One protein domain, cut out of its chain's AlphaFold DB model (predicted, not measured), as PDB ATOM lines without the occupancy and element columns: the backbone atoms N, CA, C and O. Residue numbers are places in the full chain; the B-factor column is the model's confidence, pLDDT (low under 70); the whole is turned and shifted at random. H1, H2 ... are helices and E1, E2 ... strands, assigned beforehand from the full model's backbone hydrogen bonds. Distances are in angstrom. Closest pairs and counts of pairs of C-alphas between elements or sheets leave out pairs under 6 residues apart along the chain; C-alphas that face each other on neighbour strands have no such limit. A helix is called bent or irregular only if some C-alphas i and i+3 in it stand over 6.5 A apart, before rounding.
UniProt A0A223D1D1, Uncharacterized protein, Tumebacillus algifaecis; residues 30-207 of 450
ATOM      1  N   GLN A  30     138.575 130.573 185.766       90.00
ATOM      2  CA  GLN A  30     138.575 129.352 186.548       90.00
ATOM      3  C   GLN A  30     140.006 128.828 186.638       90.00
ATOM      4  O   GLN A  30     140.630 128.560 185.611       90.00
ATOM      5  N   VAL A  31     140.500 128.633 187.862       96.75
ATOM      6  CA  VAL A  31     141.796 127.988 188.106       96.75
ATOM      7  C   VAL A  31     141.800 126.597 187.470       96.75
ATOM      8  O   VAL A  31     140.944 125.763 187.769       96.75
ATOM      9  N   GLN A  32     142.777 126.359 186.601       97.44
ATOM     10  CA  GLN A  32     142.977 125.108 185.871       97.44
ATOM     11  C   GLN A  32     143.963 124.193 186.597       97.44
ATOM     12  O   GLN A  32     143.750 122.984 186.690       97.44
ATOM     13  N   ALA A  33     145.034 124.764 187.151       98.06
ATOM     14  CA  ALA A  33     146.033 124.030 187.914       98.06
ATOM     15  C   ALA A  33     146.700 124.917 188.970       98.06
ATOM     16  O   ALA A  33     146.822 126.129 188.804       98.06
ATOM     17  N   THR A  34     147.192 124.285 190.035       98.44
ATOM     18  CA  THR A  34     148.010 124.932 191.065       98.44
ATOM     19  C   THR A  34     149.155 124.008 191.470       98.44
ATOM     20  O   THR A  34     148.993 122.785 191.563       98.44
ATOM     21  N   TYR A  35     150.318 124.593 191.734       98.69
ATOM     22  CA  TYR A  35     151.505 123.929 192.250       98.69
ATOM     23  C   TYR A  35     152.135 124.793 193.344       98.69
ATOM     24  O   TYR A  35     152.422 125.960 193.120       98.69
ATOM     25  N   THR A  36     152.363 124.220 194.524       98.69
ATOM     26  CA  THR A  36     153.158 124.860 195.579       98.69
ATOM     27  C   THR A  36     154.555 124.264 195.547       98.69
ATOM     28  O   THR A  36     154.712 123.051 195.709       98.69
ATOM     29  N   ALA A  37     155.549 125.109 195.308       98.12
ATOM     30  CA  ALA A  37     156.943 124.720 195.225       98.12
ATOM     31  C   ALA A  37     157.566 124.479 196.618       98.12
ATOM     32  O   ALA A  37     157.030 124.948 197.626       98.12
ATOM     33  N   PRO A  38     158.700 123.752 196.713       97.44
ATOM     34  CA  PRO A  38     159.366 123.478 197.991       97.44
ATOM     35  C   PRO A  38     159.827 124.725 198.759       97.44
ATOM     36  O   PRO A  38     159.955 124.668 199.978       97.44
ATOM     37  N   ASP A  39     160.067 125.834 198.058       96.25
ATOM     38  CA  ASP A  39     160.422 127.142 198.619       96.25
ATOM     39  C   ASP A  39     159.190 127.983 199.014       96.25
ATOM     40  O   ASP A  39     159.323 129.149 199.369       96.25
ATOM     41  N   GLY A  40     157.987 127.399 198.967       97.38
ATOM     42  CA  GLY A  40     156.738 128.024 199.403       97.38
ATOM     43  C   GLY A  40     156.001 128.823 198.328       97.38
ATOM     44  O   GLY A  40     154.852 129.198 198.562       97.38
ATOM     45  N   LYS A  41     156.598 129.031 197.147       98.00
ATOM     46  CA  LYS A  41     155.970 129.788 196.055       98.00
ATOM     47  C   LYS A  41     154.751 129.070 195.504       98.00
ATOM     48  O   LYS A  41     154.772 127.854 195.295       98.00
ATOM     49  N   VAL A  42     153.699 129.826 195.218       98.62
ATOM     50  CA  VAL A  42     152.470 129.303 194.622       98.62
ATOM     51  C   VAL A  42     152.445 129.648 193.142       98.62
ATOM     52  O   VAL A  42     152.477 130.807 192.751       98.62
ATOM     53  N   LEU A  43     152.369 128.624 192.304       98.75
ATOM     54  CA  LEU A  43     152.188 128.770 190.872       98.75
ATOM     55  C   LEU A  43     150.760 128.376 190.521       98.75
ATOM     56  O   LEU A  43     150.342 127.251 190.799       98.75
ATOM     57  N   THR A  44     150.014 129.292 189.913       98.62
ATOM     58  CA  THR A  44     148.610 129.091 189.536       98.62
ATOM     59  C   THR A  44     148.455 129.275 188.038       98.62
ATOM     60  O   THR A  44     148.987 130.218 187.464       98.62
ATOM     61  N   SER A  45     147.708 128.394 187.382       98.19
ATOM     62  CA  SER A  45     147.299 128.616 186.002       98.19
ATOM     63  C   SER A  45     145.798 128.770 185.882       98.19
ATOM     64  O   SER A  45     145.032 127.963 186.411       98.19
ATOM     65  N   TYR A  46     145.410 129.774 185.111       97.38
ATOM     66  CA  TYR A  46     144.076 129.984 184.571       97.38
ATOM     67  C   TYR A  46     143.975 129.489 183.113       97.38
ATOM     68  O   TYR A  46     142.888 129.460 182.543       97.38
ATOM     69  N   SER A  47     145.092 129.028 182.533       96.25
ATOM     70  CA  SER A  47     145.181 128.468 181.183       96.25
ATOM     71  C   SER A  47     144.986 126.948 181.174       96.25
ATOM     72  O   SER A  47     145.694 126.229 181.887       96.25
ATOM     73  N   PRO A  48     144.116 126.387 180.314       95.56
ATOM     74  CA  PRO A  48     143.915 124.942 180.223       95.56
ATOM     75  C   PRO A  48     145.121 124.216 179.602       95.56
ATOM     76  O   PRO A  48     145.181 122.987 179.615       95.56
ATOM     77  N   LYS A  49     146.089 124.946 179.028       97.62
ATOM     78  CA  LYS A  49     147.320 124.373 178.460       97.62
ATOM     79  C   LYS A  49     148.408 124.147 179.501       97.62
ATOM     80  O   LYS A  49     149.399 123.484 179.184       97.62
ATOM     81  N   TRP A  50     148.222 124.643 180.717       98.12
ATOM     82  CA  TRP A  50     149.213 124.651 181.782       98.12
ATOM     83  C   TRP A  50     148.756 123.782 182.951       98.12
ATOM     84  O   TRP A  50     148.069 124.222 183.868       98.12
ATOM     85  N   ASP A  51     149.161 122.517 182.907       98.25
ATOM     86  CA  ASP A  51     148.947 121.578 184.001       98.25
ATOM     87  C   ASP A  51     149.980 121.756 185.129       98.25
ATOM     88  O   ASP A  51     150.945 122.522 185.043       98.25
ATOM     89  N   LYS A  52     149.796 120.990 186.207       98.50
ATOM     90  CA  LYS A  52     150.691 120.998 187.366       98.50
ATOM     91  C   LYS A  52     152.152 120.683 187.011       98.50
ATOM     92  O   LYS A  52     153.049 121.250 187.629       98.50
ATOM     93  N   ALA A  53     152.407 119.789 186.051       98.62
ATOM     94  CA  ALA A  53     153.770 119.407 185.681       98.62
ATOM     95  C   ALA A  53     154.488 120.554 184.959       98.62
ATOM     96  O   ALA A  53     155.656 120.825 185.237       98.62
ATOM     97  N   LYS A  54     153.779 121.285 184.094       98.62
ATOM     98  CA  LYS A  54     154.308 122.493 183.453       98.62
ATOM     99  C   LYS A  54     154.544 123.621 184.447       98.62
ATOM    100  O   LYS A  54     155.570 124.279 184.348       98.62
ATOM    101  N   LEU A  55     153.660 123.807 185.428       98.81
ATOM    102  CA  LEU A  55     153.891 124.769 186.513       98.81
ATOM    103  C   LEU A  55     155.134 124.403 187.336       98.81
ATOM    104  O   LEU A  55     155.954 125.266 187.623       98.81
ATOM    105  N   GLN A  56     155.339 123.122 187.646       98.75
ATOM    106  CA  GLN A  56     156.573 122.674 188.294       98.75
ATOM    107  C   GLN A  56     157.815 122.961 187.435       98.75
ATOM    108  O   GLN A  56     158.832 123.410 187.959       98.75
ATOM    109  N   ALA A  57     157.740 122.739 186.122       98.75
ATOM    110  CA  ALA A  57     158.839 123.044 185.211       98.75
ATOM    111  C   ALA A  57     159.089 124.559 185.064       98.75
ATOM    112  O   ALA A  57     160.237 124.969 184.948       98.75
ATOM    113  N   LEU A  58     158.042 125.388 185.125       98.75
ATOM    114  CA  LEU A  58     158.145 126.850 185.126       98.75
ATOM    115  C   LEU A  58     158.808 127.381 186.399       98.75
ATOM    116  O   LEU A  58     159.626 128.290 186.329       98.75
ATOM    117  N   HIS A  59     158.515 126.783 187.558       98.69
ATOM    118  CA  HIS A  59     159.280 127.060 188.777       98.69
ATOM    119  C   HIS A  59     160.747 126.658 188.605       98.69
ATOM    120  O   HIS A  59     161.632 127.447 188.910       98.69
ATOM    121  N   GLY A  60     161.013 125.477 188.038       98.56
ATOM    122  CA  GLY A  60     162.376 125.052 187.711       98.56
ATOM    123  C   GLY A  60     163.120 126.058 186.826       98.56
ATOM    124  O   GLY A  60     164.295 126.319 187.077       98.56
ATOM    125  N   GLU A  61     162.423 126.648 185.854       98.69
ATOM    126  CA  GLU A  61     162.928 127.707 184.977       98.69
ATOM    127  C   GLU A  61     163.208 129.018 185.728       98.69
ATOM    128  O   GLU A  61     164.295 129.572 185.579       98.69
ATOM    129  N   LEU A  62     162.304 129.476 186.609       98.56
ATOM    130  CA  LEU A  62     162.569 130.614 187.504       98.56
ATOM    131  C   LEU A  62     163.896 130.407 188.251       98.56
ATOM    132  O   LEU A  62     164.742 131.301 188.271       98.56
ATOM    133  N   MET A  63     164.094 129.210 188.809       98.00
ATOM    134  CA  MET A  63     165.280 128.875 189.600       98.00
ATOM    135  C   MET A  63     166.580 128.796 188.783       98.00
ATOM    136  O   MET A  63     167.651 128.749 189.389       98.00
ATOM    137  N   GLN A  64     166.519 128.787 187.444       97.31
ATOM    138  CA  GLN A  64     167.709 128.886 186.586       97.31
ATOM    139  C   GLN A  64     168.222 130.321 186.424       97.31
ATOM    140  O   GLN A  64     169.345 130.508 185.955       97.31
ATOM    141  N   ASN A  65     167.435 131.333 186.793       96.75
ATOM    142  CA  ASN A  65     167.923 132.707 186.843       96.75
ATOM    143  C   ASN A  65     168.846 132.890 188.054       96.75
ATOM    144  O   ASN A  65     168.642 132.256 189.094       96.75
ATOM    145  N   LEU A  66     169.846 133.769 187.960       95.12
ATOM    146  CA  LEU A  66     170.688 134.069 189.114       95.12
ATOM    147  C   LEU A  66     169.925 134.942 190.115       95.12
ATOM    148  O   LEU A  66     169.541 136.061 189.808       95.12
ATOM    149  N   HIS A  67     169.764 134.440 191.333       95.50
ATOM    150  CA  HIS A  67     168.962 135.077 192.375       95.50
ATOM    151  C   HIS A  67     169.667 135.068 193.735       95.50
ATOM    152  O   HIS A  67     170.478 134.181 194.006       95.50
ATOM    153  N   GLY A  68     169.338 136.012 194.610       95.06
ATOM    154  CA  GLY A  68     169.792 136.121 195.995       95.06
ATOM    155  C   GLY A  68     168.637 136.114 197.006       95.06
ATOM    156  O   GLY A  68     167.639 135.413 196.835       95.06
ATOM    157  N   ASP A  69     168.800 136.887 198.084       95.12
ATOM    158  CA  ASP A  69     167.827 137.009 199.185       95.12
ATOM    159  C   ASP A  69     166.484 137.633 198.745       95.12
ATOM    160  O   ASP A  69     165.500 137.576 199.482       95.12
ATOM    161  N   GLU A  70     166.426 138.281 197.578       96.12
ATOM    162  CA  GLU A  70     165.186 138.833 197.030       96.12
ATOM    163  C   GLU A  70     164.156 137.746 196.728       96.12
ATOM    164  O   GLU A  70     162.970 137.975 196.950       96.12
ATOM    165  N   MET A  71     164.611 136.546 196.346       97.06
ATOM    166  CA  MET A  71     163.773 135.402 195.978       97.06
ATOM    167  C   MET A  71     162.753 135.019 197.068       97.06
ATOM    168  O   MET A  71     161.695 134.467 196.757       97.06
ATOM    169  N   ASP A  72     163.038 135.328 198.337       96.19
ATOM    170  CA  ASP A  72     162.142 135.100 199.479       96.19
ATOM    171  C   ASP A  72     160.941 136.069 199.519       96.19
ATOM    172  O   ASP A  72     160.012 135.876 200.300       96.19
ATOM    173  N   LEU A  73     160.954 137.135 198.711       96.69
ATOM    174  CA  LEU A  73     159.866 138.109 198.571       96.69
ATOM    175  C   LEU A  73     159.109 137.968 197.244       96.69
ATOM    176  O   LEU A  73     158.401 138.892 196.843       96.69
ATOM    177  N   LEU A  74     159.244 136.843 196.550       97.88
ATOM    178  CA  LEU A  74     158.357 136.474 195.454       97.88
ATOM    179  C   LEU A  74     157.459 135.331 195.931       97.88
ATOM    180  O   LEU A  74     157.957 134.236 196.175       97.88
ATOM    181  N   ASP A  75     156.153 135.576 196.042       97.31
ATOM    182  CA  ASP A  75     155.205 134.593 196.590       97.31
ATOM    183  C   ASP A  75     154.477 133.808 195.496       97.31
ATOM    184  O   ASP A  75     154.192 132.620 195.670       97.31
ATOM    185  N   GLU A  76     154.149 134.457 194.375       98.12
ATOM    186  CA  GLU A  76     153.227 133.892 193.390       98.12
ATOM    187  C   GLU A  76     153.688 134.094 191.941       98.12
ATOM    188  O   GLU A  76     154.194 135.155 191.573       98.12
ATOM    189  N   ILE A  77     153.452 133.078 191.106       98.62
ATOM    190  CA  ILE A  77     153.451 133.200 189.643       98.62
ATOM    191  C   ILE A  77     152.087 132.748 189.127       98.62
ATOM    192  O   ILE A  77     151.639 131.640 189.431       98.62
ATOM    193  N   ALA A  78     151.433 133.569 188.313       98.50
ATOM    194  CA  ALA A  78     150.160 133.232 187.694       98.50
ATOM    195  C   ALA A  78     150.252 133.241 186.167       98.50
ATOM    196  O   ALA A  78     150.785 134.178 185.586       98.50
ATOM    197  N   VAL A  79     149.709 132.210 185.516       98.44
ATOM    198  CA  VAL A  79     149.628 132.107 184.051       98.44
ATOM    199  C   VAL A  79     148.187 132.309 183.599       98.44
ATOM    200  O   VAL A  79     147.308 131.548 184.005       98.44
ATOM    201  N   TYR A  80     147.968 133.272 182.711       97.50
ATOM    202  CA  TYR A  80     146.671 133.625 182.136       97.50
ATOM    203  C   TYR A  80     146.653 133.373 180.630       97.50
ATOM    204  O   TYR A  80     147.677 133.482 179.957       97.50
ATOM    205  N   ASP A  81     145.481 133.070 180.076       94.69
ATOM    206  CA  ASP A  81     145.310 132.926 178.624       94.69
ATOM    207  C   ASP A  81     145.250 134.270 177.903       94.69
ATOM    208  O   ASP A  81     145.777 134.413 176.800       94.69
ATOM    209  N   GLY A  82     144.560 135.233 178.512       92.38
ATOM    210  CA  GLY A  82     144.349 136.551 177.944       92.38
ATOM    211  C   GLY A  82     145.556 137.470 178.095       92.38
ATOM    212  O   GLY A  82     146.505 137.185 178.820       92.38
ATOM    213  N   TYR A  83     145.455 138.612 177.423       93.81
ATOM    214  CA  TYR A  83     146.358 139.745 177.562       93.81
ATOM    215  C   TYR A  83     145.549 140.925 178.124       93.81
ATOM    216  O   TYR A  83     145.015 141.715 177.337       93.81
ATOM    217  N   PRO A  84     145.374 141.035 179.455       89.94
ATOM    218  CA  PRO A  84     144.483 142.032 180.066       89.94
ATOM    219  C   PRO A  84     144.894 143.476 179.749       89.94
ATOM    220  O   PRO A  84     144.044 144.365 179.716       89.94
ATOM    221  N   HIS A  85     146.173 143.691 179.435       86.88
ATOM    222  CA  HIS A  85     146.748 144.980 179.049       86.88
ATOM    223  C   HIS A  85     147.079 145.071 177.545       86.88
ATOM    224  O   HIS A  85     147.752 145.998 177.105       86.88
ATOM    225  N   GLY A  86     146.564 144.136 176.736       88.06
ATOM    226  CA  GLY A  86     146.820 144.042 175.297       88.06
ATOM    227  C   GLY A  86     148.044 143.191 174.946       88.06
ATOM    228  O   GLY A  86     148.923 142.962 175.771       88.06
ATOM    229  N   LYS A  87     148.112 142.712 173.695       84.94
ATOM    230  CA  LYS A  87     149.150 141.769 173.221       84.94
ATOM    231  C   LYS A  87     150.592 142.296 173.276       84.94
ATOM    232  O   LYS A  87     151.517 141.520 173.073       84.94
ATOM    233  N   GLY A  88     150.776 143.593 173.520       84.31
ATOM    234  CA  GLY A  88     152.093 144.194 173.739       84.31
ATOM    235  C   GLY A  88     152.662 143.955 175.141       84.31
ATOM    236  O   GLY A  88     153.839 144.205 175.345       84.31
ATOM    237  N   VAL A  89     151.857 143.463 176.089       88.31
ATOM    238  CA  VAL A  89     152.269 143.199 177.474       88.31
ATOM    239  C   VAL A  89     152.202 141.695 177.710       88.31
ATOM    240  O   VAL A  89     151.116 141.144 177.865       88.31
ATOM    241  N   ALA A  90     153.348 141.012 177.685       93.31
ATOM    242  CA  ALA A  90     153.426 139.552 177.832       93.31
ATOM    243  C   ALA A  90     153.481 139.085 179.298       93.31
ATOM    244  O   ALA A  90     153.225 137.915 179.582       93.31
ATOM    245  N   GLY A  91     153.775 139.992 180.226       96.06
ATOM    246  CA  GLY A  91     153.787 139.734 181.656       96.06
ATOM    247  C   GLY A  91     153.696 141.025 182.459       96.06
ATOM    248  O   GLY A  91     153.621 142.114 181.892       96.06
ATOM    249  N   GLN A  92     153.615 140.880 183.778       96.50
ATOM    250  CA  GLN A  92     153.710 141.991 184.713       96.50
ATOM    251  C   GLN A  92     154.176 141.515 186.091       96.50
ATOM    252  O   GLN A  92     153.631 140.567 186.660       96.50
ATOM    253  N   TYR A  93     155.112 142.247 186.684       97.56
ATOM    254  CA  TYR A  93     155.444 142.142 188.095       97.56
ATOM    255  C   TYR A  93     154.615 143.110 188.950       97.56
ATOM    256  O   TYR A  93     154.598 144.325 188.746       97.56
ATOM    257  N   ILE A  94     153.941 142.567 189.962       95.81
ATOM    258  CA  ILE A  94     153.091 143.303 190.897       95.81
ATOM    259  C   ILE A  94     153.732 143.256 192.280       95.81
ATOM    260  O   ILE A  94     153.926 142.187 192.862       95.81
ATOM    261  N   PHE A  95     153.998 144.428 192.858       93.31
ATOM    262  CA  PHE A  95     154.539 144.535 194.210       93.31
ATOM    263  C   PHE A  95     153.921 145.675 195.005       93.31
ATOM    264  O   PHE A  95     153.274 146.581 194.484       93.31
ATOM    265  N   GLN A  96     154.143 145.623 196.315       90.69
ATOM    266  CA  GLN A  96     153.760 146.681 197.236       90.69
ATOM    267  C   GLN A  96     154.951 147.065 198.100       90.69
ATOM    268  O   GLN A  96     155.762 146.222 198.483       90.69
ATOM    269  N   THR A  97     155.014 148.332 198.487       89.25
ATOM    270  CA  THR A  97     155.950 148.803 199.506       89.25
ATOM    271  C   THR A  97     155.210 149.222 200.764       89.25
ATOM    272  O   THR A  97     154.130 149.802 200.686       89.25
ATOM    273  N   VAL A  98     155.809 148.989 201.929       84.94
ATOM    274  CA  VAL A  98     155.327 149.528 203.203       84.94
ATOM    275  C   VAL A  98     156.361 150.483 203.785       84.94
ATOM    276  O   VAL A  98     157.546 150.155 203.863       84.94
ATOM    277  N   THR A  99     155.906 151.655 204.220       80.31
ATOM    278  CA  THR A  99     156.751 152.648 204.888       80.31
ATOM    279  C   THR A  99     156.340 152.734 206.347       80.31
ATOM    280  O   THR A  99     155.226 153.141 206.676       80.31
ATOM    281  N   GLY A 100     157.233 152.316 207.242       71.25
ATOM    282  CA  GLY A 100     156.972 152.384 208.677       71.25
ATOM    283  C   GLY A 100     156.934 153.833 209.163       71.25
ATOM    284  O   GLY A 100     157.937 154.539 209.046       71.25
ATOM    285  N   VAL A 101     155.820 154.234 209.783       65.50
ATOM    286  CA  VAL A 101     155.566 155.597 210.303       65.50
ATOM    287  C   VAL A 101     156.677 156.091 211.244       65.50
ATOM    288  O   VAL A 101     156.977 157.277 211.282       65.50
ATOM    289  N   PHE A 102     157.335 155.178 211.965       58.09
ATOM    290  CA  PHE A 102     158.377 155.505 212.947       58.09
ATOM    291  C   PHE A 102     159.813 155.270 212.468       58.09
ATOM    292  O   PHE A 102     160.751 155.637 213.167       58.09
ATOM    293  N   GLN A 103     160.014 154.616 211.319       58.12
ATOM    294  CA  GLN A 103     161.342 154.136 210.916       58.12
ATOM    295  C   GLN A 103     161.859 154.765 209.623       58.12
ATOM    296  O   GLN A 103     163.025 154.553 209.307       58.12
ATOM    297  N   ASN A 104     161.023 155.504 208.880       64.38
ATOM    298  CA  ASN A 104     161.342 156.075 207.564       64.38
ATOM    299  C   ASN A 104     162.056 155.073 206.627       64.38
ATOM    300  O   ASN A 104     162.902 155.430 205.811       64.38
ATOM    301  N   LYS A 105     161.753 153.782 206.809       69.56
ATOM    302  CA  LYS A 105     162.323 152.660 206.071       69.56
ATOM    303  C   LYS A 105     161.204 152.060 205.246       69.56
ATOM    304  O   LYS A 105     160.316 151.405 205.794       69.56
ATOM    305  N   THR A 106     161.266 152.308 203.948       84.25
ATOM    306  CA  THR A 106     160.433 151.634 202.960       84.25
ATOM    307  C   THR A 106     160.959 150.213 202.768       84.25
ATOM    308  O   THR A 106     162.169 150.007 202.648       84.25
ATOM    309  N   LYS A 107     160.065 149.225 202.788       86.06
ATOM    310  CA  LYS A 107     160.382 147.814 202.534       86.06
ATOM    311  C   LYS A 107     159.427 147.239 201.500       86.06
ATOM    312  O   LYS A 107     158.252 147.602 201.493       86.06
ATOM    313  N   MET A 108     159.930 146.333 200.671       92.62
ATOM    314  CA  MET A 108     159.114 145.577 199.730       92.62
ATOM    315  C   MET A 108     158.309 144.523 200.499       92.62
ATOM    316  O   MET A 108     158.816 143.920 201.447       92.62
ATOM    317  N   ARG A 109     157.041 144.354 200.136       93.62
ATOM    318  CA  ARG A 109     156.219 143.204 200.528       93.62
ATOM    319  C   ARG A 109     156.373 142.107 199.476       93.62
ATOM    320  O   ARG A 109     156.801 142.431 198.369       93.62
ATOM    321  N   PRO A 110     155.999 140.861 199.794       95.25
ATOM    322  CA  PRO A 110     156.009 139.817 198.791       95.25
ATOM    323  C   PRO A 110     155.217 140.206 197.538       95.25
ATOM    324  O   PRO A 110     154.150 140.823 197.639       95.25
ATOM    325  N   GLY A 111     155.800 139.920 196.379       96.25
ATOM    326  CA  GLY A 111     155.262 140.254 195.067       96.25
ATOM    327  C   GLY A 111     154.718 139.042 194.318       96.25
ATOM    328  O   GLY A 111     154.828 137.899 194.768       96.25
ATOM    329  N   LYS A 112     154.143 139.319 193.148       98.00
ATOM    330  CA  LYS A 112     153.565 138.339 192.228       98.00
ATOM    331  C   LYS A 112     154.010 138.636 190.800       98.00
ATOM    332  O   LYS A 112     154.040 139.796 190.408       98.00
ATOM    333  N   ILE A 113     154.300 137.595 190.027       98.69
ATOM    334  CA  ILE A 113     154.485 137.688 188.576       98.69
ATOM    335  C   ILE A 113     153.226 137.161 187.886       98.69
ATOM    336  O   ILE A 113     152.734 136.080 188.210       98.69
ATOM    337  N   GLU A 114     152.708 137.908 186.922       98.50
ATOM    338  CA  GLU A 114     151.652 137.476 186.012       98.50
ATOM    339  C   GLU A 114     152.250 137.275 184.617       98.50
ATOM    340  O   GLU A 114     152.998 138.117 184.132       98.50
ATOM    341  N   LEU A 115     151.953 136.140 183.988       98.38
ATOM    342  CA  LEU A 115     152.377 135.782 182.635       98.38
ATOM    343  C   LEU A 115     151.137 135.623 181.757       98.38
ATOM    344  O   LEU A 115     150.188 134.930 182.135       98.38
ATOM    345  N   TYR A 116     151.150 136.243 180.583       97.75
ATOM    346  CA  TYR A 116     149.999 136.354 179.689       97.75
ATOM    347  C   TYR A 116     150.183 135.531 178.411       97.75
ATOM    348  O   TYR A 116     151.298 135.280 177.966       97.75
ATOM    349  N   GLY A 117     149.083 135.093 177.796       96.19
ATOM    350  CA  GLY A 117     149.144 134.290 176.573       96.19
ATOM    351  C   GLY A 117     149.487 132.814 176.787       96.19
ATOM    352  O   GLY A 117     150.118 132.203 175.930       96.19
ATOM    353  N   GLY A 118     149.065 132.197 177.893       96.62
ATOM    354  CA  GLY A 118     149.342 130.789 178.221       96.62
ATOM    355  C   GLY A 118     148.891 129.763 177.168       96.62
ATOM    356  O   GLY A 118     149.446 128.664 177.106       96.62
ATOM    357  N   ASN A 119     147.944 130.121 176.295       95.25
ATOM    358  CA  ASN A 119     147.563 129.316 175.130       95.25
ATOM    359  C   ASN A 119     148.547 129.413 173.951       95.25
ATOM    360  O   ASN A 119     148.611 128.485 173.144       95.25
ATOM    361  N   GLU A 120     149.284 130.517 173.844       94.62
ATOM    362  CA  GLU A 120     150.290 130.777 172.806       94.62
ATOM    363  C   GLU A 120     151.664 130.265 173.284       94.62
ATOM    364  O   GLU A 120     152.350 129.521 172.580       94.62
ATOM    365  N   HIS A 121     152.002 130.535 174.546       95.50
ATOM    366  CA  HIS A 121     153.221 130.100 175.221       95.50
ATOM    367  C   HIS A 121     152.917 128.881 176.096       95.50
ATOM    368  O   HIS A 121     152.590 128.995 177.272       95.50
ATOM    369  N   THR A 122     152.980 127.680 175.515       96.75
ATOM    370  CA  THR A 122     152.506 126.440 176.175       96.75
ATOM    371  C   THR A 122     153.603 125.608 176.854       96.75
ATOM    372  O   THR A 122     153.351 124.475 177.290       96.75
ATOM    373  N   THR A 123     154.823 126.150 176.929       97.94
ATOM    374  CA  THR A 123     156.016 125.519 177.513       97.94
ATOM    375  C   THR A 123     156.787 126.518 178.389       97.94
ATOM    376  O   THR A 123     156.699 127.720 178.138       97.94
ATOM    377  N   PRO A 124     157.590 126.057 179.372       97.62
ATOM    378  CA  PRO A 124     158.466 126.937 180.153       97.62
ATOM    379  C   PRO A 124     159.417 127.763 179.285       97.62
ATOM    380  O   PRO A 124     159.555 128.957 179.509       97.62
ATOM    381  N   ALA A 125     159.992 127.160 178.236       97.06
ATOM    382  CA  ALA A 125     160.848 127.867 177.283       97.06
ATOM    383  C   ALA A 125     160.117 129.030 176.591       97.06
ATOM    384  O   ALA A 125     160.705 130.087 176.394       97.06
ATOM    385  N   GLY A 126     158.827 128.862 176.278       96.06
ATOM    386  CA  GLY A 126     158.007 129.922 175.689       96.06
ATOM    387  C   GLY A 126     157.773 131.120 176.612       96.06
ATOM    388  O   GLY A 126     157.483 132.194 176.101       96.06
ATOM    389  N   PHE A 127     157.917 130.951 177.932       97.44
ATOM    390  CA  PHE A 127     157.839 132.031 178.921       97.44
ATOM    391  C   PHE A 127     159.187 132.449 179.500       97.44
ATOM    392  O   PHE A 127     159.222 133.420 180.244       97.44
ATOM    393  N   ALA A 128     160.281 131.753 179.193       98.06
ATOM    394  CA  ALA A 128     161.556 131.932 179.885       98.06
ATOM    395  C   ALA A 128     162.039 133.390 179.869       98.06
ATOM    396  O   ALA A 128     162.386 133.931 180.916       98.06
ATOM    397  N   HIS A 129     161.984 134.044 178.706       97.75
ATOM    398  CA  HIS A 129     162.380 135.445 178.570       97.75
ATOM    399  C   HIS A 129     161.471 136.384 179.377       97.75
ATOM    400  O   HIS A 129     161.961 137.137 180.209       97.75
ATOM    401  N   THR A 130     160.148 136.290 179.202       97.81
ATOM    402  CA  THR A 130     159.178 137.109 179.951       97.81
ATOM    403  C   THR A 130     159.288 136.884 181.458       97.81
ATOM    404  O   THR A 130     159.314 137.835 182.222       97.81
ATOM    405  N   LEU A 131     159.417 135.636 181.908       98.69
ATOM    406  CA  LEU A 131     159.597 135.310 183.320       98.69
ATOM    407  C   LEU A 131     160.883 135.926 183.882       98.69
ATOM    408  O   LEU A 131     160.856 136.467 184.984       98.69
ATOM    409  N   ALA A 132     161.992 135.856 183.141       98.56
ATOM    410  CA  ALA A 132     163.246 136.486 183.542       98.56
ATOM    411  C   ALA A 132     163.132 138.018 183.583       98.56
ATOM    412  O   ALA A 132     163.679 138.628 184.497       98.56
ATOM    413  N   HIS A 133     162.394 138.622 182.649       98.44
ATOM    414  CA  HIS A 133     162.114 140.061 182.608       98.44
ATOM    415  C   HIS A 133     161.300 140.517 183.822       98.44
ATOM    416  O   HIS A 133     161.746 141.372 184.586       98.44
ATOM    417  N   GLU A 134     160.164 139.870 184.094       98.56
ATOM    418  CA  GLU A 134     159.340 140.197 185.266       98.56
ATOM    419  C   GLU A 134     160.073 139.926 186.586       98.56
ATOM    420  O   GLU A 134     159.936 140.660 187.568       98.56
ATOM    421  N   TYR A 135     160.910 138.888 186.624       98.69
ATOM    422  CA  TYR A 135     161.789 138.658 187.764       98.69
ATOM    423  C   TYR A 135     162.902 139.719 187.863       98.69
ATOM    424  O   TYR A 135     163.291 140.105 188.964       98.69
ATOM    425  N   GLY A 136     163.361 140.274 186.744       98.31
ATOM    426  CA  GLY A 136     164.271 141.415 186.701       98.31
ATOM    427  C   GLY A 136     163.679 142.669 187.341       98.31
ATOM    428  O   GLY A 136     164.355 143.324 188.143       98.31
ATOM    429  N   HIS A 137     162.395 142.956 187.103       98.19
ATOM    430  CA  HIS A 137     161.662 143.997 187.838       98.19
ATOM    431  C   HIS A 137     161.701 143.750 189.349       98.19
ATOM    432  O   HIS A 137     162.036 144.645 190.127       98.19
ATOM    433  N   HIS A 138     161.422 142.515 189.779       97.94
ATOM    434  CA  HIS A 138     161.475 142.118 191.188       97.94
ATOM    435  C   HIS A 138     162.857 142.355 191.819       97.94
ATOM    436  O   HIS A 138     162.968 143.017 192.859       97.94
ATOM    437  N   VAL A 139     163.911 141.864 191.169       97.56
ATOM    438  CA  VAL A 139     165.300 141.953 191.636       97.56
ATOM    439  C   VAL A 139     165.756 143.403 191.750       97.56
ATOM    440  O   VAL A 139     166.298 143.831 192.777       97.56
ATOM    441  N   THR A 140     165.526 144.188 190.704       97.00
ATOM    442  CA  THR A 140     166.023 145.562 190.624       97.00
ATOM    443  C   THR A 140     165.286 146.473 191.604       97.00
ATOM    444  O   THR A 140     165.929 147.264 192.305       97.00
ATOM    445  N   HIS A 141     163.971 146.302 191.777       96.12
ATOM    446  CA  HIS A 141     163.214 146.983 192.828       96.12
ATOM    447  C   HIS A 141     163.675 146.600 194.233       96.12
ATOM    448  O   HIS A 141     163.842 147.485 195.078       96.12
ATOM    449  N   TYR A 142     163.911 145.313 194.494       96.25
ATOM    450  CA  TYR A 142     164.400 144.864 195.793       96.25
ATOM    451  C   TYR A 142     165.726 145.544 196.141       96.25
ATOM    452  O   TYR A 142     165.840 146.175 197.197       96.25
ATOM    453  N   TYR A 143     166.722 145.468 195.256       95.44
ATOM    454  CA  TYR A 143     168.066 145.944 195.578       95.44
ATOM    455  C   TYR A 143     168.197 147.462 195.611       95.44
ATOM    456  O   TYR A 143     168.876 147.987 196.496       95.44
ATOM    457  N   THR A 144     167.494 148.182 194.739       94.12
ATOM    458  CA  THR A 144     167.430 149.652 194.809       94.12
ATOM    459  C   THR A 144     166.757 150.111 196.101       94.12
ATOM    460  O   THR A 144     167.254 151.006 196.787       94.12
ATOM    461  N   LEU A 145     165.707 149.420 196.552       93.75
ATOM    462  CA  LEU A 145     165.083 149.717 197.837       93.75
ATOM    463  C   LEU A 145     165.979 149.352 199.033       93.75
ATOM    464  O   LEU A 145     166.010 150.075 200.034       93.75
ATOM    465  N   GLN A 146     166.731 148.252 198.969       91.88
ATOM    466  CA  GLN A 146     167.673 147.892 200.031       91.88
ATOM    467  C   GLN A 146     168.840 148.875 200.126       91.88
ATOM    468  O   GLN A 146     169.212 149.246 201.242       91.88
ATOM    469  N   TYR A 147     169.373 149.330 198.998       91.56
ATOM    470  CA  TYR A 147     170.571 150.160 198.962       91.56
ATOM    471  C   TYR A 147     170.251 151.659 199.049       91.56
ATOM    472  O   TYR A 147     170.707 152.336 199.971       91.56
ATOM    473  N   ASP A 148     169.387 152.156 198.165       92.88
ATOM    474  CA  ASP A 148     169.082 153.586 198.017       92.88
ATOM    475  C   ASP A 148     167.854 154.037 198.816       92.88
ATOM    476  O   ASP A 148     167.649 155.234 199.027       92.88
ATOM    477  N   LYS A 149     167.012 153.093 199.266       92.06
ATOM    478  CA  LYS A 149     165.694 153.379 199.871       92.06
ATOM    479  C   LYS A 149     164.740 154.119 198.917       92.06
ATOM    480  O   LYS A 149     163.829 154.807 199.378       92.06
ATOM    481  N   ILE A 150     164.944 153.964 197.610       92.62
ATOM    482  CA  ILE A 150     164.167 154.572 196.525       92.62
ATOM    483  C   ILE A 150     163.783 153.448 195.558       92.62
ATOM    484  O   ILE A 150     164.616 152.595 195.263       92.62
ATOM    485  N   THR A 151     162.538 153.426 195.079       91.19
ATOM    486  CA  THR A 151     162.134 152.500 194.011       91.19
ATOM    487  C   THR A 151     162.460 153.094 192.645       91.19
ATOM    488  O   THR A 151     162.429 154.310 192.461       91.19
ATOM    489  N   LEU A 152     162.677 152.237 191.646       94.19
ATOM    490  CA  LEU A 152     162.841 152.665 190.250       94.19
ATOM    491  C   LEU A 152     161.589 153.329 189.644       94.19
ATOM    492  O   LEU A 152     161.654 153.875 188.554       94.19
ATOM    493  N   THR A 153     160.473 153.332 190.371       94.00
ATOM    494  CA  THR A 153     159.206 153.984 190.017       94.00
ATOM    495  C   THR A 153     158.950 155.283 190.801       94.00
ATOM    496  O   THR A 153     157.886 155.889 190.676       94.00
ATOM    497  N   ASP A 154     159.898 155.743 191.630       93.50
ATOM    498  CA  ASP A 154     159.767 157.001 192.379       93.50
ATOM    499  C   ASP A 154     159.873 158.209 191.436       93.50
ATOM    500  O   ASP A 154     160.955 158.569 190.970       93.50
ATOM    501  N   SER A 155     158.748 158.887 191.199       93.56
ATOM    502  CA  SER A 155     158.634 160.010 190.254       93.56
ATOM    503  C   SER A 155     159.498 161.231 190.563       93.56
ATOM    504  O   SER A 155     159.668 162.083 189.690       93.56
ATOM    505  N   LYS A 156     160.049 161.343 191.773       94.06
ATOM    506  CA  LYS A 156     160.847 162.500 192.193       94.06
ATOM    507  C   LYS A 156     162.322 162.166 192.340       94.06
ATOM    508  O   LYS A 156     163.157 163.027 192.084       94.06
ATOM    509  N   ARG A 157     162.631 160.949 192.788       95.62
ATOM    510  CA  ARG A 157     163.961 160.593 193.297       95.62
ATOM    511  C   ARG A 157     164.653 159.489 192.515       95.62
ATOM    512  O   ARG A 157     165.795 159.183 192.836       95.62
ATOM    513  N   TRP A 158     164.030 158.907 191.489       95.19
ATOM    514  CA  TRP A 158     164.646 157.822 190.712       95.19
ATOM    515  C   TRP A 158     166.052 158.169 190.189       95.19
ATOM    516  O   TRP A 158     166.940 157.318 190.198       95.19
ATOM    517  N   LYS A 159     166.296 159.438 189.830       97.06
ATOM    518  CA  LYS A 159     167.605 159.947 189.377       97.06
ATOM    519  C   LYS A 159     168.705 159.834 190.434       97.06
ATOM    520  O   LYS A 159     169.889 159.810 190.099       97.06
ATOM    521  N   GLU A 160     168.332 159.786 191.712       96.75
ATOM    522  CA  GLU A 160     169.254 159.636 192.838       96.75
ATOM    523  C   GLU A 160     169.718 158.189 193.027       96.75
ATOM    524  O   GLU A 160     170.731 157.989 193.707       96.75
ATOM    525  N   THR A 161     169.010 157.208 192.450       96.25
ATOM    526  CA  THR A 161     169.330 155.785 192.613       96.25
ATOM    527  C   THR A 161     170.732 155.477 192.101       96.25
ATOM    528  O   THR A 161     171.210 156.049 191.118       96.25
ATOM    529  N   THR A 162     171.404 154.557 192.784       96.19
ATOM    530  CA  THR A 162     172.729 154.075 192.400       96.19
ATOM    531  C   THR A 162     172.676 153.442 191.014       96.19
ATOM    532  O   THR A 162     173.537 153.734 190.189       96.19
ATOM    533  N   TYR A 163     171.616 152.682 190.721       97.25
ATOM    534  CA  TYR A 163     171.381 152.099 189.402       97.25
ATOM    535  C   TYR A 163     171.339 153.162 188.288       97.25
ATOM    536  O   TYR A 163     172.155 153.102 187.371       97.25
ATOM    537  N   ALA A 164     170.475 154.186 188.394       97.25
ATOM    538  CA  ALA A 164     170.356 155.216 187.355       97.25
ATOM    539  C   ALA A 164     171.676 155.970 187.119       97.25
ATOM    540  O   ALA A 164     172.020 156.274 185.977       97.25
ATOM    541  N   LYS A 165     172.443 156.226 188.186       97.00
ATOM    542  CA  LYS A 165     173.755 156.882 188.095       97.00
ATOM    543  C   LYS A 165     174.794 156.007 187.406       97.00
ATOM    544  O   LYS A 165     175.484 156.491 186.516       97.00
ATOM    545  N   MET A 166     174.905 154.738 187.800       95.44
ATOM    546  CA  MET A 166     175.854 153.793 187.196       95.44
ATOM    547  C   MET A 166     175.551 153.563 185.719       95.44
ATOM    548  O   MET A 166     176.464 153.506 184.902       95.44
ATOM    549  N   ARG A 167     174.263 153.504 185.378       96.00
ATOM    550  CA  ARG A 167     173.791 153.336 184.006       96.00
ATOM    551  C   ARG A 167     173.908 154.607 183.156       96.00
ATOM    552  O   ARG A 167     173.698 154.544 181.950       96.00
ATOM    553  N   GLY A 168     174.241 155.752 183.761       95.88
ATOM    554  CA  GLY A 168     174.343 157.044 183.076       95.88
ATOM    555  C   GLY A 168     172.994 157.668 182.700       95.88
ATOM    556  O   GLY A 168     172.945 158.551 181.851       95.88
ATOM    557  N   LEU A 169     171.898 157.230 183.323       96.69
ATOM    558  CA  LEU A 169     170.524 157.591 182.951       96.69
ATOM    559  C   LEU A 169     169.958 158.782 183.733       96.69
ATOM    560  O   LEU A 169     168.940 159.340 183.339       96.69
ATOM    561  N   SER A 170     170.590 159.190 184.840       95.69
ATOM    562  CA  SER A 170     170.069 160.257 185.714       95.69
ATOM    563  C   SER A 170     169.822 161.586 184.983       95.69
ATOM    564  O   SER A 170     168.871 162.303 185.308       95.69
ATOM    565  N   GLU A 171     170.642 161.905 183.981       94.50
ATOM    566  CA  GLU A 171     170.558 163.156 183.217       94.50
ATOM    567  C   GLU A 171     169.940 162.985 181.822       94.50
ATOM    568  O   GLU A 171     169.723 163.977 181.126       94.50
ATOM    569  N   ASP A 172     169.599 161.758 181.416       95.00
ATOM    570  CA  ASP A 172     168.931 161.528 180.137       95.00
ATOM    571  C   ASP A 172     167.460 161.954 180.239       95.00
ATOM    572  O   ASP A 172     166.669 161.390 180.995       95.00
ATOM    573  N   VAL A 173     167.091 162.984 179.476       94.62
ATOM    574  CA  VAL A 173     165.738 163.562 179.475       94.62
ATOM    575  C   VAL A 173     164.684 162.640 178.870       94.62
ATOM    576  O   VAL A 173     163.494 162.883 179.062       94.62
ATOM    577  N   ARG A 174     165.102 161.612 178.124       94.88
ATOM    578  CA  ARG A 174     164.201 160.618 177.537       94.88
ATOM    579  C   ARG A 174     163.746 159.613 178.590       94.88
ATOM    580  O   ARG A 174     162.614 159.147 178.519       94.88
ATOM    581  N   ILE A 175     164.601 159.328 179.576       96.56
ATOM    582  CA  ILE A 175     164.307 158.371 180.641       96.56
ATOM    583  C   ILE A 175     163.216 158.909 181.562       96.56
ATOM    584  O   ILE A 175     163.250 160.052 182.028       96.56
ATOM    585  N   GLY A 176     162.253 158.045 181.868       95.00
ATOM    586  CA  GLY A 176     161.158 158.347 182.776       95.00
ATOM    587  C   GLY A 176     160.723 157.143 183.601       95.00
ATOM    588  O   GLY A 176     161.216 156.032 183.444       95.00
ATOM    589  N   VAL A 177     159.795 157.389 184.521       94.75
ATOM    590  CA  VAL A 177     159.223 156.368 185.419       94.75
ATOM    591  C   VAL A 177     157.694 156.362 185.393       94.75
ATOM    592  O   VAL A 177     157.047 155.761 186.243       94.75
ATOM    593  N   SER A 178     157.109 157.115 184.460       91.81
ATOM    594  CA  SER A 178     155.666 157.206 184.271       91.81
ATOM    595  C   SER A 178     155.220 156.208 183.213       91.81
ATOM    596  O   SER A 178     155.926 156.002 182.236       91.81
ATOM    597  N   GLU A 179     153.999 155.693 183.346       84.81
ATOM    598  CA  GLU A 179     153.355 154.860 182.321       84.81
ATOM    599  C   GLU A 179     153.208 155.569 180.961       84.81
ATOM    600  O   GLU A 179     153.057 154.911 179.940       84.81
ATOM    601  N   SER A 180     153.255 156.910 180.919       89.06
ATOM    602  CA  SER A 180     153.233 157.664 179.656       89.06
ATOM    603  C   SER A 180     154.595 157.742 178.962       89.06
ATOM    604  O   SER A 180     154.676 158.230 177.836       89.06
ATOM    605  N   THR A 181     155.673 157.358 179.647       92.81
ATOM    606  CA  THR A 181     156.997 157.238 179.038       92.81
ATOM    607  C   THR A 181     156.980 156.027 178.112       92.81
ATOM    608  O   THR A 181     156.478 154.971 178.488       92.81
ATOM    609  N   GLU A 182     157.505 156.178 176.896       92.31
ATOM    610  CA  GLU A 182     157.651 155.060 175.960       92.31
ATOM    611  C   GLU A 182     158.435 153.920 176.631       92.31
ATOM    612  O   GLU A 182     159.428 154.181 177.306       92.31
ATOM    613  N   HIS A 183     157.973 152.680 176.462       92.12
ATOM    614  CA  HIS A 183     158.409 151.510 177.233       92.12
ATOM    615  C   HIS A 183     159.941 151.356 177.297       92.12
ATOM    616  O   HIS A 183     160.505 151.387 178.387       92.12
ATOM    617  N   ARG A 184     160.629 151.412 176.146       93.12
ATOM    618  CA  ARG A 184     162.106 151.392 176.036       93.12
ATOM    619  C   ARG A 184     162.863 152.491 176.803       93.12
ATOM    620  O   ARG A 184     164.087 152.452 176.909       93.12
ATOM    621  N   TRP A 185     162.174 153.540 177.248       96.06
ATOM    622  CA  TRP A 185     162.734 154.648 178.028       96.06
ATOM    623  C   TRP A 185     162.273 154.632 179.491       96.06
ATOM    624  O   TRP A 185     162.630 155.523 180.268       96.06
ATOM    625  N   GLN A 186     161.480 153.643 179.898       97.19
ATOM    626  CA  GLN A 186     161.096 153.471 181.289       97.19
ATOM    627  C   GLN A 186     162.257 152.866 182.080       97.19
ATOM    628  O   GLN A 186     162.786 151.813 181.739       97.19
ATOM    629  N   LEU A 187     162.653 153.520 183.175       97.88
ATOM    630  CA  LEU A 187     163.813 153.103 183.972       97.88
ATOM    631  C   LEU A 187     163.699 151.664 184.498       97.88
ATOM    632  O   LEU A 187     164.708 150.965 184.568       97.88
ATOM    633  N   ALA A 188     162.494 151.257 184.904       97.38
ATOM    634  CA  ALA A 188     162.240 149.909 185.405       97.38
ATOM    635  C   ALA A 188     162.399 148.860 184.293       97.38
ATOM    636  O   ALA A 188     163.033 147.840 184.531       97.38
ATOM    637  N   GLU A 189     161.923 149.147 183.078       97.44
ATOM    638  CA  GLU A 189     162.053 148.248 181.922       97.44
ATOM    639  C   GLU A 189     163.516 148.076 181.511       97.44
ATOM    640  O   GLU A 189     163.999 146.950 181.420       97.44
ATOM    641  N   VAL A 190     164.279 149.175 181.424       98.19
ATOM    642  CA  VAL A 190     165.730 149.101 181.164       98.19
ATOM    643  C   VAL A 190     166.431 148.234 182.221       98.19
ATOM    644  O   VAL A 190     167.322 147.453 181.896       98.19
ATOM    645  N   ALA A 191     166.026 148.343 183.492       98.31
ATOM    646  CA  ALA A 191     166.599 147.548 184.579       98.31
ATOM    647  C   ALA A 191     166.232 146.059 184.500       98.31
ATOM    648  O   ALA A 191     167.085 145.208 184.761       98.31
ATOM    649  N   ALA A 192     164.989 145.738 184.142       98.38
ATOM    650  CA  ALA A 192     164.547 144.367 183.925       98.38
ATOM    651  C   ALA A 192     165.317 143.699 182.776       98.38
ATOM    652  O   ALA A 192     165.793 142.573 182.919       98.38
ATOM    653  N   GLU A 193     165.551 144.418 181.682       97.94
ATOM    654  CA  GLU A 193     166.332 143.917 180.549       97.94
ATOM    655  C   GLU A 193     167.814 143.764 180.875       97.94
ATOM    656  O   GLU A 193     168.446 142.780 180.478       97.94
ATOM    657  N   ASP A 194     168.385 144.710 181.624       98.31
ATOM    658  CA  ASP A 194     169.750 144.592 182.131       98.31
ATOM    659  C   ASP A 194     169.899 143.333 182.999       98.31
ATOM    660  O   ASP A 194     170.896 142.612 182.900       98.31
ATOM    661  N   TYR A 195     168.883 143.013 183.807       98.12
ATOM    662  CA  TYR A 195     168.851 141.767 184.564       98.12
ATOM    663  C   TYR A 195     168.809 140.535 183.649       98.12
ATOM    664  O   TYR A 195     169.592 139.607 183.865       98.12
ATOM    665  N   VAL A 196     167.967 140.510 182.610       97.94
ATOM    666  CA  VAL A 196     167.920 139.384 181.657       97.94
ATOM    667  C   VAL A 196     169.290 139.158 181.016       97.94
ATOM    668  O   VAL A 196     169.789 138.031 181.024       97.94
ATOM    669  N   GLN A 197     169.938 140.223 180.535       97.25
ATOM    670  CA  GLN A 197     171.262 140.157 179.908       97.25
ATOM    671  C   GLN A 197     172.325 139.557 180.844       97.25
ATOM    672  O   GLN A 197     173.095 138.678 180.443       97.25
ATOM    673  N   LEU A 198     172.375 140.019 182.095       95.62
ATOM    674  CA  LEU A 198     173.436 139.654 183.037       95.62
ATOM    675  C   LEU A 198     173.165 138.328 183.765       95.62
ATOM    676  O   LEU A 198     174.091 137.545 183.994       95.62
ATOM    677  N   PHE A 199     171.904 138.063 184.106       96.06
ATOM    678  CA  PHE A 199     171.497 137.090 185.130       96.06
ATOM    679  C   PHE A 199     170.331 136.188 184.719       96.06
ATOM    680  O   PHE A 199     170.002 135.251 185.453       96.06
ATOM    681  N   GLY A 200     169.736 136.424 183.546       96.69
ATOM    682  CA  GLY A 200     168.697 135.569 182.989       96.69
ATOM    683  C   GLY A 200     169.154 134.116 182.834       96.69
ATOM    684  O   GLY A 200     170.350 133.822 182.686       96.69
ATOM    685  N   SER A 201     168.195 133.197 182.851       97.19
ATOM    686  CA  SER A 201     168.441 131.776 182.613       97.19
ATOM    687  C   SER A 201     169.015 131.510 181.205       97.19
ATOM    688  O   SER A 201     168.904 132.346 180.298       97.19
ATOM    689  N   PRO A 202     169.582 130.315 180.957       96.25
ATOM    690  CA  PRO A 202     169.964 129.905 179.608       96.25
ATOM    691  C   PRO A 202     168.804 129.911 178.600       96.25
ATOM    692  O   PRO A 202     169.037 130.199 177.429       96.25
ATOM    693  N   LEU A 203     167.568 129.613 179.028       97.06
ATOM    694  CA  LEU A 203     166.402 129.636 178.138       97.06
ATOM    695  C   LEU A 203     165.917 131.061 177.851       97.06
ATOM    696  O   LEU A 203     165.532 131.342 176.721       97.06
ATOM    697  N   ALA A 204     165.996 131.976 178.821       97.38
ATOM    698  CA  ALA A 204     165.657 133.388 178.626       97.38
ATOM    699  C   ALA A 204     166.580 134.084 177.611       97.38
ATOM    700  O   ALA A 204     166.174 135.036 176.944       97.38
ATOM    701  N   LYS A 205     167.811 133.574 177.488       96.81
ATOM    702  CA  LYS A 205     168.844 134.033 176.550       96.81
ATOM    703  C   LYS A 205     169.027 133.105 175.348       96.81
ATOM    704  O   LYS A 205     170.032 133.200 174.642       96.81
ATOM    705  N   ALA A 206     168.103 132.170 175.131       95.31
ATOM    706  CA  ALA A 206     168.222 131.217 174.041       95.31
ATOM    707  C   ALA A 206     168.188 131.931 172.685       95.31
ATOM    708  O   ALA A 206     167.375 132.825 172.443       95.31
ATOM    709  N   LYS A 207     169.062 131.494 171.778       94.56
ATOM    710  CA  LYS A 207     169.099 132.016 170.414       94.56
ATOM    711  C   LYS A 207     167.894 131.541 169.610       94.56
ATOM    712  O   LYS A 207     167.545 130.360 169.630       94.56
TER     713      LYS A 207
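What this domain is: This is residues 30 to 207 of the 450 residues of an uncharacterized protein of Tumebacillus algifaecis (UniProt A0A223D1D1). A five-strand sheet has the helices H1 and H3 over one face and no named helix over the other; the long H3 runs through the middle of the domain, and H5 crosses it on the side away from the sheet. The little hairpin E5 and E6 continues E4 and E7 past one end of the sheet, while H4 and two long stretches without named elements gather round the far end of H3 and the start of H5. The printed part has 178 residues, with five named helices and seven named strands in the order E1 E2 H1 H2 E3 E4 E5 E6 E7 H3 H4 H5. The class is mixed, with under half of the residues in named elements; the mixed sheet has the order E1 E2 E3 E7 E4. The whole is compact, with a radius of gyration of the C-alphas of 16.4 A and spans of 45 by 37 by 28 A.

How they stand to each other: In the sheet, E1, residues 33 to 36, is antiparallel to E2, residues 42 to 45, a hairpin with N 35 and O 43 at 2.8 A. E3, residues 74 to 79, is parallel to E2, with N 44 and O 77 at 2.9 A, and to E7, residues 111 to 115, with N 113 and O 76 at 2.9 A. Edge strand E4, residues 91 to 94, is antiparallel to E7, with N 94 and O 112 at 2.8 A. H1, residues 52 to 62, and H3, residues 124 to 147, are on the same face, two layers of helices and sheet, at heights over the sheet of 8.8 A and 8.5 A. H3 is the hub and touches H1 with residues 124 to 132 alone, closest at the C-alphas of Leu 58 and Pro 124, 5.0 A. H5, residues 187 to 199, touches H3 at a steep tilt of 66 degrees, opposite ways; the C-alphas of Gly 136 and Ala 192 are closest, 4.1 A. H2, residues 69 to 73, touches H3, closest at the C-alphas of Glu 70 and Tyr 142, 6.2 A. E2, H1 and H2, and E3 form a strand-helix-strand unit, two parallel neighbour strands with helices between, its crossover left-handed. H4, residues 162 to 166, only just touches H3, with 3 pairs of C-alphas within 8 A, the closest being Thr 144 and Tyr 163, 7.1 A. E5, residues 97 to 99, and E6, residues 106 to 108, are an antiparallel hairpin, with N 98 and O 107 at 2.8 A. Each O i to N i+4 pair is within hydrogen-bond range in H1, H4 and H5, against 18 of 20 in H3 and 0 of 1 in H2, where 1 of 2 O i to N i+3 pairs is.

Where its parts are: E1 begins at C-alpha 33, (146.033, 124.030, 187.914). H3 spans 32.2 A, has a kink of 36 degrees near residue 131 and is irregular, C-alphas 126 and 129 being 7.6 A apart. H5 spans 17.8 A, H1 15.3 A, E3 15.0 A and E7 13.5 A. H5 ends at C-alpha 199, (171.497, 137.090, 185.130).

The domain as a whole: The C-alphas farthest apart are those of Phe 102 and Lys 207, 49.8 A. The printed part has no cut. The links E3 to E4, H3 to H4 and H4 to H5 are long. The mean pLDDT of the printed part is 94.6, and residues 101 to 105 are under 70.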